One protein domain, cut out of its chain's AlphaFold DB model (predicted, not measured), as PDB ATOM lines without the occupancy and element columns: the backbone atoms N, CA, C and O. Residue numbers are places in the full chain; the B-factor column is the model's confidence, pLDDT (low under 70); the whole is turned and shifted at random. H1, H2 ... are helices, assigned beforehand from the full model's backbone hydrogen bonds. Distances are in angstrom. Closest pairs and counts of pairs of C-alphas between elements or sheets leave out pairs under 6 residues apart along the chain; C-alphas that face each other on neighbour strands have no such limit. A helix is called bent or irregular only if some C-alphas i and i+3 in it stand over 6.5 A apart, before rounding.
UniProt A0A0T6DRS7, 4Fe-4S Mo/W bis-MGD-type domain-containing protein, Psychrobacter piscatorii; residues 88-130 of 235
ATOM      1  N   GLN A  88     -27.281   7.291 101.066       90.88
ATOM      2  CA  GLN A  88     -28.016   6.417 100.151       90.88
ATOM      3  C   GLN A  88     -29.293   5.910 100.841       90.88
ATOM      4  O   GLN A  88     -29.374   5.954 102.074       90.88
ATOM      5  N   PRO A  89     -30.309   5.460 100.090       90.94
ATOM      6  CA  PRO A  89     -31.485   4.847 100.679       90.94
ATOM      7  C   PRO A  89     -31.186   3.406 101.120       90.94
ATOM      8  O   PRO A  89     -30.322   2.725 100.571       90.94
ATOM      9  N   TYR A  90     -31.922   2.941 102.126       88.00
ATOM     10  CA  TYR A  90     -31.796   1.602 102.701       88.00
ATOM     11  C   TYR A  90     -33.195   1.021 102.904       88.00
ATOM     12  O   TYR A  90     -34.080   1.716 103.408       88.00
ATOM     13  N   TYR A  91     -33.394  -0.256 102.574       82.44
ATOM     14  CA  TYR A  91     -34.564  -0.981 103.070       82.44
ATOM     15  C   TYR A  91     -34.315  -1.424 104.502       82.44
ATOM     16  O   TYR A  91     -33.220  -1.845 104.857       82.44
ATOM     17  N   GLN A  92     -35.345  -1.347 105.337       76.00
ATOM     18  CA  GLN A  92     -35.286  -1.879 106.685       76.00
ATOM     19  C   GLN A  92     -36.463  -2.822 106.898       76.00
ATOM     20  O   GLN A  92     -37.620  -2.401 106.890       76.00
ATOM     21  N   ASP A  93     -36.169  -4.095 107.166       75.81
ATOM     22  CA  ASP A  93     -37.155  -4.989 107.767       75.81
ATOM     23  C   ASP A  93     -37.493  -4.459 109.168       75.81
ATOM     24  O   ASP A  93     -36.740  -4.623 110.138       75.81
ATOM     25  N   LYS A  94     -38.629  -3.766 109.254       72.19
ATOM     26  CA  LYS A  94     -39.099  -3.098 110.467       72.19
ATOM     27  C   LYS A  94     -39.371  -4.093 111.594       72.19
ATOM     28  O   LYS A  94     -38.998  -3.821 112.732       72.19
ATOM     29  N   GLN A  95     -39.994  -5.237 111.301       75.00
ATOM     30  CA  GLN A  95     -40.347  -6.227 112.324       75.00
ATOM     31  C   GLN A  95     -39.090  -6.857 112.916       75.00
ATOM     32  O   GLN A  95     -38.932  -6.914 114.139       75.00
ATOM     33  N   ARG A  96     -38.150  -7.249 112.055       71.31
ATOM     34  CA  ARG A  96     -36.875  -7.807 112.497       71.31
ATOM     35  C   ARG A  96     -36.017  -6.766 113.215       71.31
ATOM     36  O   ARG A  96     -35.349  -7.109 114.190       71.31
ATOM     37  N   SER A  97     -36.039  -5.512 112.770       77.62
ATOM     38  CA  SER A  97     -35.276  -4.438 113.412       77.62
ATOM     39  C   SER A  97     -35.798  -4.108 114.808       77.62
ATOM     40  O   SER A  97     -34.995  -3.928 115.720       77.62
ATOM     41  N   ILE A  98     -37.123  -4.097 115.003       73.69
ATOM     42  CA  ILE A  98     -37.742  -3.949 116.331       73.69
ATOM     43  C   ILE A  98     -37.348  -5.125 117.229       73.69
ATOM     44  O   ILE A  98     -36.905  -4.909 118.353       73.69
ATOM     45  N   ALA A  99     -37.442  -6.358 116.724       81.50
ATOM     46  CA  ALA A  99     -37.107  -7.555 117.494       81.50
ATOM     47  C   ALA A  99     -35.630  -7.610 117.923       81.50
ATOM     48  O   ALA A  99     -35.321  -8.123 118.996       81.50
ATOM     49  N   LYS A 100     -34.713  -7.094 117.095       77.38
ATOM     50  CA  LYS A 100     -33.265  -7.106 117.370       77.38
ATOM     51  C   LYS A 100     -32.728  -5.813 117.989       77.38
ATOM     52  O   LYS A 100     -31.544  -5.762 118.305       77.38
ATOM     53  N   GLY A 101     -33.548  -4.769 118.112       77.56
ATOM     54  CA  GLY A 101     -33.127  -3.453 118.603       77.56
ATOM     55  C   GLY A 101     -32.101  -2.730 117.717       77.56
ATOM     56  O   GLY A 101     -31.488  -1.767 118.165       77.56
ATOM     57  N   GLN A 102     -31.887  -3.179 116.475       72.06
ATOM     58  CA  GLN A 102     -30.920  -2.583 115.549       72.06
ATOM     59  C   GLN A 102     -31.348  -2.768 114.084       72.06
ATOM     60  O   GLN A 102     -32.048  -3.741 113.790       72.06
ATOM     61  N   PRO A 103     -30.910  -1.897 113.150       68.75
ATOM     62  CA  PRO A 103     -31.165  -2.076 111.724       68.75
ATOM     63  C   PRO A 103     -30.630  -3.415 111.227       68.75
ATOM     64  O   PRO A 103     -29.466  -3.761 111.451       68.75
ATOM     65  N   THR A 104     -31.503  -4.187 110.587       69.25
ATOM     66  CA  THR A 104     -31.180  -5.544 110.131       69.25
ATOM     67  C   THR A 104     -30.654  -5.595 108.714       69.25
ATOM     68  O   THR A 104     -29.861  -6.485 108.421       69.25
ATOM     69  N   ASP A 105     -31.073  -4.651 107.878       69.81
ATOM     70  CA  ASP A 105     -30.485  -4.417 106.567       69.81
ATOM     71  C   ASP A 105     -29.603  -3.179 106.633       69.81
ATOM     72  O   ASP A 105     -29.995  -2.135 107.158       69.81
ATOM     73  N   LYS A 106     -28.374  -3.337 106.149       70.81
ATOM     74  CA  LYS A 106     -27.353  -2.283 106.111       70.81
ATOM     75  C   LYS A 106     -26.836  -2.037 104.699       70.81
ATOM     76  O   LYS A 106     -25.897  -1.266 104.540       70.81
ATOM     77  N   GLN A 107     -27.392  -2.721 103.699       80.94
ATOM     78  CA  GLN A 107     -26.953  -2.561 102.322       80.94
ATOM     79  C   GLN A 107     -27.709  -1.397 101.679       80.94
ATOM     80  O   GLN A 107     -28.942  -1.367 101.771       80.94
ATOM     81  N   PRO A 108     -26.994  -0.428 101.087       86.00
ATOM     82  CA  PRO A 108     -27.631   0.648 100.354       86.00
ATOM     83  C   PRO A 108     -28.322   0.097  99.107       86.00
ATOM     84  O   PRO A 108     -27.954  -0.954  98.578       86.00
ATOM     85  N   VAL A 109     -29.325   0.826  98.641       89.31
ATOM     86  CA  VAL A 109     -30.094   0.513  97.435       89.31
ATOM     87  C   VAL A 109     -29.986   1.695  96.478       89.31
ATOM     88  O   VAL A 109     -29.795   2.831  96.908       89.31
ATOM     89  N   GLU A 110     -30.101   1.445  95.180       91.31
ATOM     90  CA  GLU A 110     -30.149   2.518  94.187       91.31
ATOM     91  C   GLU A 110     -31.444   3.333  94.307       91.31
ATOM     92  O   GLU A 110     -32.511   2.804  94.639       91.31
ATOM     93  N   TRP A 111     -31.351   4.635  94.032       93.38
ATOM     94  CA  TRP A 111     -32.468   5.569  94.190       93.38
ATOM     95  C   TRP A 111     -33.663   5.195  93.318       93.38
ATOM     96  O   TRP A 111     -34.790   5.185  93.809       93.38
ATOM     97  N   GLU A 112     -33.423   4.842  92.060       94.81
ATOM     98  CA  GLU A 112     -34.446   4.476  91.081       94.81
ATOM     99  C   GLU A 112     -35.266   3.277  91.567       94.81
ATOM    100  O   GLU A 112     -36.492   3.318  91.562       94.81
ATOM    101  N   VAL A 113     -34.594   2.253  92.102       91.88
ATOM    102  CA  VAL A 113     -35.247   1.046  92.632       91.88
ATOM    103  C   VAL A 113     -36.164   1.381  93.809       91.88
ATOM    104  O   VAL A 113     -37.263   0.836  93.922       91.88
ATOM    105  N   VAL A 114     -35.724   2.270  94.703       92.69
ATOM    106  CA  VAL A 114     -36.512   2.665  95.881       92.69
ATOM    107  C   VAL A 114     -37.684   3.559  95.492       92.69
ATOM    108  O   VAL A 114     -38.785   3.395  96.018       92.69
ATOM    109  N   LEU A 115     -37.475   4.491  94.564       95.19
ATOM    110  CA  LEU A 115     -38.531   5.372  94.077       95.19
ATOM    111  C   LEU A 115     -39.618   4.589  93.325       95.19
ATOM    112  O   LEU A 115     -40.801   4.839  93.567       95.19
ATOM    113  N   ASP A 116     -39.240   3.607  92.504       95.81
ATOM    114  CA  ASP A 116     -40.182   2.729  91.800       95.81
ATOM    115  C   ASP A 116     -41.006   1.869  92.771       95.81
ATOM    116  O   ASP A 116     -42.228   1.757  92.621       95.81
ATOM    117  N   ASP A 117     -40.379   1.301  93.809       94.19
ATOM    118  CA  ASP A 117     -41.093   0.529  94.838       94.19
ATOM    119  C   ASP A 117     -42.070   1.411  95.630       94.19
ATOM    120  O   ASP A 117     -43.230   1.033  95.823       94.19
ATOM    121  N   ILE A 118     -41.651   2.619  96.036       94.38
ATOM    122  CA  ILE A 118     -42.525   3.585  96.719       94.38
ATOM    123  C   ILE A 118     -43.722   3.941  95.831       94.38
ATOM    124  O   ILE A 118     -44.862   3.889  96.298       94.38
ATOM    125  N   ALA A 119     -43.488   4.269  94.558       96.31
ATOM    126  CA  ALA A 119     -44.550   4.616  93.617       96.31
ATOM    127  C   ALA A 119     -45.525   3.447  93.405       96.31
ATOM    128  O   ALA A 119     -46.742   3.629  93.487       96.31
ATOM    129  N   SER A 120     -45.002   2.234  93.204       97.44
ATOM    130  CA  SER A 120     -45.798   1.013  93.051       97.44
ATOM    131  C   SER A 120     -46.667   0.745  94.284       97.44
ATOM    132  O   SER A 120     -47.880   0.559  94.169       97.44
ATOM    133  N   ARG A 121     -46.087   0.803  95.489       95.25
ATOM    134  CA  ARG A 121     -46.819   0.589  96.749       95.25
ATOM    135  C   ARG A 121     -47.874   1.653  97.003       95.25
ATOM    136  O   ARG A 121     -48.974   1.300  97.430       95.25
ATOM    137  N   LEU A 122     -47.566   2.924  96.742       96.31
ATOM    138  CA  LEU A 122     -48.535   4.013  96.858       96.31
ATOM    139  C   LEU A 122     -49.720   3.775  95.917       96.31
ATOM    140  O   LEU A 122     -50.861   3.780  96.375       96.31
ATOM    141  N   ASN A 123     -49.461   3.473  94.643       97.44
ATOM    142  CA  ASN A 123     -50.511   3.190  93.662       97.44
ATOM    143  C   ASN A 123     -51.361   1.975  94.054       97.44
ATOM    144  O   ASN A 123     -52.588   2.057  94.041       97.44
ATOM    145  N   ASN A 124     -50.732   0.873  94.469       98.12
ATOM    146  CA  ASN A 124     -51.439  -0.335  94.903       98.12
ATOM    147  C   ASN A 124     -52.303  -0.080  96.147       98.12
ATOM    148  O   ASN A 124     -53.443  -0.542  96.224       98.12
ATOM    149  N   THR A 125     -51.783   0.688  97.106       97.69
ATOM    150  CA  THR A 125     -52.500   1.064  98.333       97.69
ATOM    151  C   THR A 125     -53.715   1.925  98.000       97.69
ATOM    152  O   THR A 125     -54.814   1.637  98.471       97.69
ATOM    153  N   ILE A 126     -53.555   2.909  97.110       97.94
ATOM    154  CA  ILE A 126     -54.652   3.760  96.634       97.94
ATOM    155  C   ILE A 126     -55.700   2.938  95.873       97.94
ATOM    156  O   ILE A 126     -56.894   3.119  96.107       97.94
ATOM    157  N   ALA A 127     -55.284   2.023  94.994       98.25
ATOM    158  CA  ALA A 127     -56.202   1.177  94.231       98.25
ATOM    159  C   ALA A 127     -57.018   0.237  95.135       98.25
ATOM    160  O   ALA A 127     -58.192  -0.009  94.870       98.25
ATOM    161  N   THR A 128     -56.409  -0.259  96.215       98.56
ATOM    162  CA  THR A 128     -57.034  -1.233  97.125       98.56
ATOM    163  C   THR A 128     -57.882  -0.568  98.211       98.56
ATOM    164  O   THR A 128     -58.955  -1.063  98.552       98.56
ATOM    165  N   HIS A 129     -57.409   0.544  98.778       98.25
ATOM    166  CA  HIS A 129     -57.980   1.164  99.982       98.25
ATOM    167  C   HIS A 129     -58.505   2.589  99.752       98.25
ATOM    168  O   HIS A 129     -58.983   3.231 100.686       98.25
ATOM    169  N   GLY A 130     -58.433   3.090  98.519       97.81
ATOM    170  CA  GLY A 130     -58.814   4.452  98.168       97.81
ATOM    171  C   GLY A 130     -57.738   5.480  98.514       97.81
ATOM    172  O   GLY A 130     -56.791   5.218  99.255       97.81
TER     173      GLY A 130
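AT A GLANCE: This is residues 88 to 130 of the 235 residues of the protein "4Fe-4S Mo/W bis-MGD-type domain-containing protein" of Psychrobacter piscatorii (UniProt A0A0T6DRS7). The printed part is a flat, open V of two legs: one is a loop of chain with the short helix H1 at its far end, and the other is the single long helix H2. Residues 88 to 93 run out to H1, residues 101 to 110 fold back from it, and H2 then slopes away, with residues 116 to 130 sticking out free. The printed part has 43 residues with two named helices, H1 and then H2, and no named strand; the class is all helix, with 26 residues in the helices. The whole is loose, with a radius of gyration of the C-alphas of 12.9 A, and spans 34 by 23 by 8 A.

HOW THE PARTS SIT: H1, residues 94 to 100, and H2, residues 111 to 129, are apart, with no C-alpha of the one within 8 A of the other. A short link of 10 residues joins them. Residues 116 to 130, of which 116 to 129 belong to H2, stand free: no C-alpha 8 or more residues away along the chain comes within 10 A of theirs. In both H1 and H2 every O i to N i+4 pair is within hydrogen-bond range.

IN THESE COORDINATES: The printed part begins at Gln 88, with its C-alpha at (-28.016, 6.417, 100.151). H1 runs from Lys 94, C-alpha at (-39.099, -3.098, 110.467), to Lys 100 and measures 9.9 A from first to last C-alpha. H2, the longest helix with 19 residues, runs 26.5 A from Trp 111 to His 129, whose C-alpha is at (-57.980, 1.164, 99.982). Neither helix is bent.

THE WHOLE: The C-alphas of Lys 100 and Gly 130 are the two farthest apart, at 34.0 A. The printed part has no cut. The mean pLDDT of the printed part is 86.8, with 76 for H1 and 96 for H2; residues 103 to 105, in the link, are under 70.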